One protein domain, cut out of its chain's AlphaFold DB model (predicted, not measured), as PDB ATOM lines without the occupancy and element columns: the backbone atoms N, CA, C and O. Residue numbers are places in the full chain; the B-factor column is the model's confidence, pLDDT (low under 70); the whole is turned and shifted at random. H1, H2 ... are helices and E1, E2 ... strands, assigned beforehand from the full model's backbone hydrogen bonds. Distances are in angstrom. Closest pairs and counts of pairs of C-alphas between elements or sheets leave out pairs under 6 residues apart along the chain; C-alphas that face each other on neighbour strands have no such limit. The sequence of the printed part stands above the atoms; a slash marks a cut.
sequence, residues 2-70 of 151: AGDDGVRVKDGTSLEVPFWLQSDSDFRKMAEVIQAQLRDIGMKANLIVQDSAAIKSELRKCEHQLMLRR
ATOM      1  N   ALA A   2      33.079  -1.330  44.619       74.00
ATOM      2  CA  ALA A   2      34.403  -1.557  45.217       74.00
ATOM      3  C   ALA A   2      34.254  -1.643  46.747       74.00
ATOM      4  O   ALA A   2      33.484  -0.867  47.310       74.00
ATOM      5  N   GLY A   3      34.901  -2.622  47.377       76.62
ATOM      6  CA  GLY A   3      35.048  -2.733  48.825       76.62
ATOM      7  C   GLY A   3      36.141  -1.800  49.348       76.62
ATOM      8  O   GLY A   3      36.813  -1.115  48.573       76.62
ATOM      9  N   ASP A   4      36.315  -1.781  50.668       77.44
ATOM     10  CA  ASP A   4      37.210  -0.847  51.370       77.44
ATOM     11  C   ASP A   4      38.700  -1.036  51.022       77.44
ATOM     12  O   ASP A   4      39.506  -0.122  51.182       77.44
ATOM     13  N   ASP A   5      39.070  -2.209  50.507       84.75
ATOM     14  CA  ASP A   5      40.410  -2.565  50.031       84.75
ATOM     15  C   ASP A   5      40.617  -2.300  48.525       84.75
ATOM     16  O   ASP A   5      41.654  -2.651  47.959       84.75
ATOM     17  N   GLY A   6      39.634  -1.686  47.858       89.00
ATOM     18  CA  GLY A   6      39.639  -1.444  46.416       89.00
ATOM     19  C   GLY A   6      39.279  -2.672  45.572       89.00
ATOM     20  O   GLY A   6      39.188  -2.554  44.348       89.00
ATOM     21  N   VAL A   7      39.022  -3.835  46.184       93.38
ATOM     22  CA  VAL A   7      38.584  -5.048  45.483       93.38
ATOM     23  C   VAL A   7      37.067  -5.029  45.328       93.38
ATOM     24  O   VAL A   7      36.322  -4.661  46.231       93.38
ATOM     25  N   ARG A   8      36.556  -5.392  44.152       93.62
ATOM     26  CA  ARG A   8      35.115  -5.420  43.882       93.62
ATOM     27  C   ARG A   8      34.439  -6.494  44.724       93.62
ATOM     28  O   ARG A   8      34.882  -7.632  44.757       93.62
ATOM     29  N   VAL A   9      33.306  -6.137  45.318       94.12
ATOM     30  CA  VAL A   9      32.457  -7.041  46.094       94.12
ATOM     31  C   VAL A   9      31.088  -7.151  45.430       94.12
ATOM     32  O   VAL A   9      30.503  -6.148  44.986       94.12
ATOM     33  N   LYS A  10      30.574  -8.380  45.379       92.38
ATOM     34  CA  LYS A  10      29.203  -8.706  44.980       92.38
ATOM     35  C   LYS A  10      28.637  -9.737  45.957       92.38
ATOM     36  O   LYS A  10      29.301 -10.723  46.245       92.38
ATOM     37  N   ASP A  11      27.439  -9.488  46.483       91.44
ATOM     38  CA  ASP A  11      26.734 -10.401  47.398       91.44
ATOM     39  C   ASP A  11      27.592 -10.846  48.605       91.44
ATOM     40  O   ASP A  11      27.589 -12.003  49.011       91.44
ATOM     41  N   GLY A  12      28.394  -9.921  49.150       88.25
ATOM     42  CA  GLY A  12      29.313 -10.186  50.267       88.25
ATOM     43  C   GLY A  12      30.576 -10.976  49.898       88.25
ATOM     44  O   GLY A  12      31.416 -11.205  50.763       88.25
ATOM     45  N   THR A  13      30.744 -11.357  48.631       90.06
ATOM     46  CA  THR A  13      31.917 -12.081  48.128       90.06
ATOM     47  C   THR A  13      32.862 -11.123  47.408       90.06
ATOM     48  O   THR A  13      32.461 -10.415  46.479       90.06
ATOM     49  N   SER A  14      34.120 -11.089  47.848       92.31
ATOM     50  CA  SER A  14      35.190 -10.334  47.187       92.31
ATOM     51  C   SER A  14      35.612 -11.021  45.883       92.31
ATOM     52  O   SER A  14      35.654 -12.249  45.809       92.31
ATOM     53  N   LEU A  15      35.919 -10.237  44.848       92.38
ATOM     54  CA  LEU A  15      36.422 -10.721  43.562       92.38
ATOM     55  C   LEU A  15      37.906 -11.095  43.688       92.38
ATOM     56  O   LEU A  15      38.800 -10.392  43.204       92.38
ATOM     57  N   GLU A  16      38.148 -12.217  44.358       93.38
ATOM     58  CA  GLU A  16      39.461 -12.835  44.502       93.38
ATOM     59  C   GLU A  16      39.511 -14.149  43.729       93.38
ATOM     60  O   GLU A  16      38.639 -15.000  43.899       93.38
ATOM     61  N   VAL A  17      40.537 -14.332  42.896       90.31
ATOM     62  CA  VAL A  17      40.656 -15.524  42.047       90.31
ATOM     63  C   VAL A  17      42.060 -16.130  42.103       90.31
ATOM     64  O   VAL A  17      43.047 -15.386  42.143       90.31
ATOM     65  N   PRO A  18      42.211 -17.467  42.069       90.94
ATOM     66  CA  PRO A  18      43.497 -18.102  41.829       90.94
ATOM     67  C   PRO A  18      43.942 -17.886  40.374       90.94
ATOM     68  O   PRO A  18      43.210 -18.189  39.429       90.94
ATOM     69  N   PHE A  19      45.173 -17.402  40.200       90.62
ATOM     70  CA  PHE A  19      45.811 -17.183  38.906       90.62
ATOM     71  C   PHE A  19      47.039 -18.076  38.749       90.62
ATOM     72  O   PHE A  19      48.102 -17.833  39.318       90.62
ATOM     73  N   TRP A  20      46.869 -19.152  37.988       90.12
ATOM     74  CA  TRP A  20      47.861 -20.203  37.841       90.12
ATOM     75  C   TRP A  20      48.845 -19.910  36.709       90.12
ATOM     76  O   TRP A  20      48.485 -19.388  35.652       90.12
ATOM     77  N   LEU A  21      50.098 -20.308  36.905       88.25
ATOM     78  CA  LEU A  21      51.146 -20.225  35.892       88.25
ATOM     79  C   LEU A  21      52.126 -21.391  36.021       88.25
ATOM     80  O   LEU A  21      52.301 -21.952  37.100       88.25
ATOM     81  N   GLN A  22      52.778 -21.745  34.913       83.62
ATOM     82  CA  GLN A  22      53.896 -22.692  34.928       83.62
ATOM     83  C   GLN A  22      55.150 -22.036  35.515       83.62
ATOM     84  O   GLN A  22      55.301 -20.813  35.462       83.62
ATOM     85  N   SER A  23      56.053 -22.856  36.056       79.38
ATOM     86  CA  SER A  23      57.304 -22.461  36.717       79.38
ATOM     87  C   SER A  23      58.398 -21.934  35.766       79.38
ATOM     88  O   SER A  23      59.578 -22.229  35.930       79.38
ATOM     89  N   ASP A  24      58.018 -21.104  34.796       79.06
ATOM     90  CA  ASP A  24      58.910 -20.439  33.848       79.06
ATOM     91  C   ASP A  24      59.079 -18.951  34.204       79.06
ATOM     92  O   ASP A  24      58.110 -18.232  34.465       79.06
ATOM     93  N   SER A  25      60.318 -18.448  34.173       73.50
ATOM     94  CA  SER A  25      60.620 -17.064  34.590       73.50
ATOM     95  C   SER A  25      59.886 -15.984  33.777       73.50
ATOM     96  O   SER A  25      59.474 -14.967  34.341       73.50
ATOM     97  N   ASP A  26      59.658 -16.219  32.482       82.00
ATOM     98  CA  ASP A  26      58.928 -15.293  31.606       82.00
ATOM     99  C   ASP A  26      57.438 -15.220  31.960       82.00
ATOM    100  O   ASP A  26      56.839 -14.143  31.958       82.00
ATOM    101  N   PHE A  27      56.845 -16.358  32.333       84.25
ATOM    102  CA  PHE A  27      55.452 -16.421  32.768       84.25
ATOM    103  C   PHE A  27      55.238 -15.638  34.054       84.25
ATOM    104  O   PHE A  27      54.232 -14.944  34.179       84.25
ATOM    105  N   ARG A  28      56.192 -15.702  34.987       88.25
ATOM    106  CA  ARG A  28      56.095 -14.969  36.248       88.25
ATOM    107  C   ARG A  28      56.056 -13.458  36.037       88.25
ATOM    108  O   ARG A  28      55.140 -12.812  36.534       88.25
ATOM    109  N   LYS A  29      56.998 -12.908  35.264       89.44
ATOM    110  CA  LYS A  29      57.043 -11.462  34.972       89.44
ATOM    111  C   LYS A  29      55.746 -10.983  34.324       89.44
ATOM    112  O   LYS A  29      55.215  -9.937  34.674       89.44
ATOM    113  N   MET A  30      55.224 -11.767  33.386       90.31
ATOM    114  CA  MET A  30      53.976 -11.436  32.713       90.31
ATOM    115  C   MET A  30      52.769 -11.510  33.644       90.31
ATOM    116  O   MET A  30      51.915 -10.627  33.617       90.31
ATOM    117  N   ALA A  31      52.705 -12.540  34.483       92.00
ATOM    118  CA  ALA A  31      51.619 -12.708  35.433       92.00
ATOM    119  C   ALA A  31      51.597 -11.582  36.479       92.00
ATOM    120  O   ALA A  31      50.516 -11.144  36.852       92.00
ATOM    121  N   GLU A  32      52.755 -11.057  36.891       93.50
ATOM    122  CA  GLU A  32      52.861  -9.885  37.776       93.50
ATOM    123  C   GLU A  32      52.313  -8.605  37.109       93.50
ATOM    124  O   GLU A  32      51.580  -7.842  37.742       93.50
ATOM    125  N   VAL A  33      52.583  -8.394  35.813       93.75
ATOM    126  CA  VAL A  33      52.008  -7.270  35.044       93.75
ATOM    127  C   VAL A  33      50.488  -7.404  34.926       93.75
ATOM    128  O   VAL A  33      49.763  -6.451  35.207       93.75
ATOM    129  N   ILE A  34      49.994  -8.591  34.566       93.06
ATOM    130  CA  ILE A  34      48.554  -8.865  34.465       93.06
ATOM    131  C   ILE A  34      47.887  -8.704  35.837       93.06
ATOM    132  O   ILE A  34      46.839  -8.073  35.938       93.06
ATOM    133  N   GLN A  35      48.500  -9.207  36.912       94.88
ATOM    134  CA  GLN A  35      48.002  -9.047  38.280       94.88
ATOM    135  C   GLN A  35      47.852  -7.565  38.652       94.88
ATOM    136  O   GLN A  35      46.850  -7.193  39.262       94.88
ATOM    137  N   ALA A  36      48.812  -6.713  38.275       95.19
ATOM    138  CA  ALA A  36      48.713  -5.275  38.503       95.19
ATOM    139  C   ALA A  36      47.540  -4.646  37.732       95.19
ATOM    140  O   ALA A  36      46.747  -3.927  38.331       95.19
ATOM    141  N   GLN A  37      47.376  -4.982  36.450       94.06
ATOM    142  CA  GLN A  37      46.264  -4.489  35.627       94.06
ATOM    143  C   GLN A  37      44.893  -4.952  36.149       94.06
ATOM    144  O   GLN A  37      43.931  -4.187  36.142       94.06
ATOM    145  N   LEU A  38      44.797  -6.193  36.639       93.94
ATOM    146  CA  LEU A  38      43.580  -6.718  37.262       93.94
ATOM    147  C   LEU A  38      43.264  -5.992  38.577       93.94
ATOM    148  O   LEU A  38      42.105  -5.669  38.843       93.94
ATOM    149  N   ARG A  39      44.283  -5.661  39.376       94.19
ATOM    150  CA  ARG A  39      44.102  -4.879  40.605       94.19
ATOM    151  C   ARG A  39      43.564  -3.477  40.318       94.19
ATOM    152  O   ARG A  39      42.698  -3.022  41.057       94.19
ATOM    153  N   ASP A  40      44.005  -2.823  39.244       94.19
ATOM    154  CA  ASP A  40      43.532  -1.477  38.871       94.19
ATOM    155  C   ASP A  40      42.030  -1.452  38.528       94.19
ATOM    156  O   ASP A  40      41.361  -0.430  38.684       94.19
ATOM    157  N   ILE A  41      41.468  -2.596  38.122       93.25
ATOM    158  CA  ILE A  41      40.023  -2.780  37.937       93.25
ATOM    159  C   ILE A  41      39.344  -3.429  39.154       93.25
ATOM    160  O   ILE A  41      38.201  -3.865  39.057       93.25
ATOM    161  N   GLY A  42      40.008  -3.508  40.306       93.62
ATOM    162  CA  GLY A  42      39.452  -4.066  41.538       93.62
ATOM    163  C   GLY A  42      39.241  -5.582  41.500       93.62
ATOM    164  O   GLY A  42      38.275  -6.080  42.072       93.62
ATOM    165  N   MET A  43      40.104  -6.323  40.806       94.06
ATOM    166  CA  MET A  43      40.136  -7.785  40.816       94.06
ATOM    167  C   MET A  43      41.441  -8.271  41.448       94.06
ATOM    168  O   MET A  43      42.532  -7.963  40.969       94.06
ATOM    169  N   LYS A  44      41.343  -9.061  42.518       94.50
ATOM    170  CA  LYS A  44      42.517  -9.599  43.206       94.50
ATOM    171  C   LYS A  44      42.877 -10.969  42.638       94.50
ATOM    172  O   LYS A  44      42.196 -11.959  42.880       94.50
ATOM    173  N   ALA A  45      43.966 -11.032  41.878       93.44
ATOM    174  CA  ALA A  45      44.484 -12.278  41.321       93.44
ATOM    175  C   ALA A  45      45.621 -12.833  42.194       93.44
ATOM    176  O   ALA A  45      46.678 -12.216  42.308       93.44
ATOM    177  N   ASN A  46      45.424 -14.004  42.799       93.75
ATOM    178  CA  ASN A  46      46.410 -14.664  43.655       93.75
ATOM    179  C   ASN A  46      47.293 -15.593  42.809       93.75
ATOM    180  O   ASN A  46      46.820 -16.621  42.329       93.75
ATOM    181  N   LEU A  47      48.566 -15.230  42.606       92.50
ATOM    182  CA  LEU A  47      49.495 -16.007  41.780       92.50
ATOM    183  C   LEU A  47      49.837 -17.354  42.426       92.50
ATOM    184  O   LEU A  47      50.325 -17.400  43.553       92.50
ATOM    185  N   ILE A  48      49.628 -18.441  41.684       90.31
ATOM    186  CA  ILE A  48      49.940 -19.809  42.109       90.31
ATOM    187  C   ILE A  48      50.828 -20.449  41.046       90.31
ATOM    188  O   ILE A  48      50.397 -20.731  39.926       90.31
ATOM    189  N   VAL A  49      52.092 -20.673  41.397       89.25
ATOM    190  CA  VAL A  49      53.038 -21.359  40.514       89.25
ATOM    191  C   VAL A  49      52.803 -22.858  40.624       89.25
ATOM    192  O   VAL A  49      52.920 -23.432  41.702       89.25
ATOM    193  N   GLN A  50      52.475 -23.479  39.497       85.50
ATOM    194  CA  GLN A  50      52.267 -24.915  39.389       85.50
ATOM    195  C   GLN A  50      53.550 -25.597  38.916       85.50
ATOM    196  O   GLN A  50      54.188 -25.153  37.956       85.50
ATOM    197  N   ASP A  51      53.907 -26.699  39.574       82.00
ATOM    198  CA  ASP A  51      55.001 -27.552  39.123       82.00
ATOM    199  C   ASP A  51      54.603 -28.304  37.843       82.00
ATOM    200  O   ASP A  51      53.497 -28.839  37.718       82.00
ATOM    201  N   SER A  52      55.522 -28.361  36.880       72.19
ATOM    202  CA  SER A  52      55.258 -28.934  35.557       72.19
ATOM    203  C   SER A  52      54.911 -30.428  35.595       72.19
ATOM    204  O   SER A  52      54.191 -30.901  34.711       72.19
ATOM    205  N   ALA A  53      55.374 -31.180  36.602       77.81
ATOM    206  CA  ALA A  53      55.050 -32.596  36.753       77.81
ATOM    207  C   ALA A  53      53.639 -32.811  37.330       77.81
ATOM    208  O   ALA A  53      52.955 -33.757  36.931       77.81
ATOM    209  N   ALA A  54      53.177 -31.917  38.210       79.00
ATOM    210  CA  ALA A  54      51.871 -32.012  38.870       79.00
ATOM    211  C   ALA A  54      50.738 -31.290  38.118       79.00
ATOM    212  O   ALA A  54      49.563 -31.583  38.325       79.00
ATOM    213  N   ILE A  55      51.055 -30.379  37.192       80.62
ATOM    214  CA  ILE A  55      50.044 -29.503  36.579       80.62
ATOM    215  C   ILE A  55      48.893 -30.261  35.902       80.62
ATOM    216  O   ILE A  55      47.755 -29.804  35.921       80.62
ATOM    217  N   LYS A  56      49.147 -31.448  35.333       82.00
ATOM    218  CA  LYS A  56      48.086 -32.262  34.715       82.00
ATOM    219  C   LYS A  56      47.080 -32.789  35.734       82.00
ATOM    220  O   LYS A  56      45.903 -32.865  35.403       82.00
ATOM    221  N   SER A  57      47.527 -33.228  36.911       85.06
ATOM    222  CA  SER A  57      46.616 -33.708  37.956       85.06
ATOM    223  C   SER A  57      45.860 -32.550  38.588       85.06
ATOM    224  O   SER A  57      44.667 -32.683  38.831       85.06
ATOM    225  N   GLU A  58      46.522 -31.408  38.777       83.31
ATOM    226  CA  GLU A  58      45.897 -30.208  39.339       83.31
ATOM    227  C   GLU A  58      44.825 -29.625  38.411       83.31
ATOM    228  O   GLU A  58      43.717 -29.346  38.855       83.31
ATOM    229  N   LEU A  59      45.084 -29.533  37.101       84.44
ATOM    230  CA  LEU A  59      44.100 -29.005  36.145       84.44
ATOM    231  C   LEU A  59      42.821 -29.847  36.063       84.44
ATOM    232  O   LEU A  59      41.744 -29.303  35.833       84.44
ATOM    233  N   ARG A  60      42.910 -31.161  36.306       83.69
ATOM    234  CA  ARG A  60      41.725 -32.033  36.346       83.69
ATOM    235  C   ARG A  60      40.841 -31.783  37.563       83.69
ATOM    236  O   ARG A  60      39.669 -32.139  37.510       83.69
ATOM    237  N   LYS A  61      41.366 -31.169  38.628       84.44
ATOM    238  CA  LYS A  61      40.555 -30.749  39.783       84.44
ATOM    239  C   LYS A  61      39.672 -29.545  39.460       84.44
ATOM    240  O   LYS A  61      38.701 -29.318  40.166       84.44
ATOM    241  N   CYS A  62      39.973 -28.820  38.379       77.88
ATOM    242  CA  CYS A  62      39.178 -27.691  37.894       77.88
ATOM    243  C   CYS A  62      39.035 -26.547  38.918       77.88
ATOM    244  O   CYS A  62      38.018 -25.863  38.955       77.88
ATOM    245  N   GLU A  63      40.058 -26.345  39.751       83.00
ATOM    246  CA  GLU A  63      40.088 -25.292  40.780       83.00
ATOM    247  C   GLU A  63      40.709 -23.980  40.276       83.00
ATOM    248  O   GLU A  63      40.654 -22.947  40.947       83.00
ATOM    249  N   HIS A  64      41.323 -23.996  39.092       82.62
ATOM    250  CA  HIS A  64      41.858 -22.795  38.466       82.62
ATOM    251  C   HIS A  64      40.721 -21.900  37.964       82.62
ATOM    252  O   HIS A  64      39.745 -22.368  37.385       82.62
ATOM    253  N   GLN A  65      40.877 -20.588  38.143       85.25
ATOM    254  CA  GLN A  65      39.954 -19.588  37.595       85.25
ATOM    255  C   GLN A  65      40.624 -18.737  36.519       85.25
ATOM    256  O   GLN A  65      40.005 -18.418  35.510       85.25
ATOM    257  N   LEU A  66      41.911 -18.424  36.692       90.19
ATOM    258  CA  LEU A  66      42.761 -17.871  35.644       90.19
ATOM    259  C   LEU A  66      43.983 -18.762  35.448       90.19
ATOM    260  O   LEU A  66      44.549 -19.271  36.415       90.19
ATOM    261  N   MET A  67      44.437 -18.902  34.205       87.56
ATOM    262  CA  MET A  67      45.699 -19.569  33.905       87.56
ATOM    263  C   MET A  67      46.424 -18.881  32.753       87.56
ATOM    264  O   MET A  67      45.854 -18.682  31.682       87.56
ATOM    265  N   LEU A  68      47.707 -18.573  32.950       87.31
ATOM    266  CA  LEU A  68      48.573 -18.119  31.870       87.31
ATOM    267  C   LEU A  68      49.177 -19.339  31.177       87.31
ATOM    268  O   LEU A  68      49.838 -20.168  31.807       87.31
ATOM    269  N   ARG A  69      48.964 -19.453  29.865       81.94
ATOM    270  CA  ARG A  69      49.427 -20.599  29.082       81.94
ATOM    271  C   ARG A  69      50.015 -20.181  27.743       81.94
ATOM    272  O   ARG A  69      49.559 -19.239  27.107       81.94
ATOM    273  N   ARG A  70      51.024 -20.935  27.303       80.56
ATOM    274  CA  ARG A  70      51.625 -20.790  25.979       80.56
ATOM    275  C   ARG A  70      50.730 -21.391  24.901       80.56
ATOM    276  O   ARG A  70      50.402 -22.575  24.959       80.56
TER     277      ARG A  70
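This is residues 2 to 70 of the 151 residues of the protein "Extracellular solute-binding protein, family 5 Middle" of Litorimicrobium taeanense (UniProt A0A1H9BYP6). Two parallel strands side by side, E1 and E2, make a small ribbon, and the long helix H1 packs along it, mostly on E2, running back from the end of E1 to the start of E2. The small helix H2 sits near the ends of the two strands, away from H1; residues 2 to 15, with no named element, lie toward the ribbon's other end, and residues 66 to 67 pair in parallel with residues 19 to 20 of E1. The printed part has 69 residues with two named helices and two named strands, in the order E1, H1, E2, H2; the sheet is E1, E2, parallel, and the class is mixed, helices and strands. The whole is only just compact, close to loose, with a radius of gyration of the C-alphas of 13.2 A, and it is only just elongated, spanning 39 by 26 by 15 A.

Start at residue 2 and go through residues 2 to 15, where residues 9 to 10 pair with residues 13 to 14, antiparallel. Find C-alpha 16 at (39.461, -12.835, 44.502); there E1 begins, residues 16 to 22, 19.9 A long. Next look at C-alpha 25 at (60.620, -17.064, 34.590), from which H1, residues 25 to 40, runs 23.5 A. E2 follows as residues 44 to 50, 18.6 A long. H2, residues 55 to 60, is short and ends at C-alpha 60 at (41.725, -32.033, 36.346).

Begin with E1 and E2, parallel neighbours at 29 degrees; C-alphas 19 and 47 face each other at 4.8 A. Look for N 19 and O 46, 2.8 A apart, and N 48 and O 19, 2.9 A apart, both within hydrogen-bond range. E1, H1 and E2 form a strand-helix-strand unit, two parallel neighbour strands with a helix between them along the chain, and its crossover is right-handed. The closest C-alphas of H1 and E2 are those of Gln 35 and Ala 45, 5.7 A apart. For H1 and E1 they are those of Phe 27 and Leu 21, at 6.5 A. The closest C-alphas of E1 and H2 are those of Gln 22 and Ile 55, at 8.0 A. H1 and H2 are apart. In H1 every O i to N i+4 pair is within hydrogen-bond range; in H2 1 of 2 is.

The two C-alphas farthest apart are those of Asp 4 and Ala 53, 39.2 A. The printed part has no cut. The links E1 to H1, H1 to E2 and E2 to H2 are tight. The mean pLDDT of the printed part is 87.4, and no printed residue is under 70.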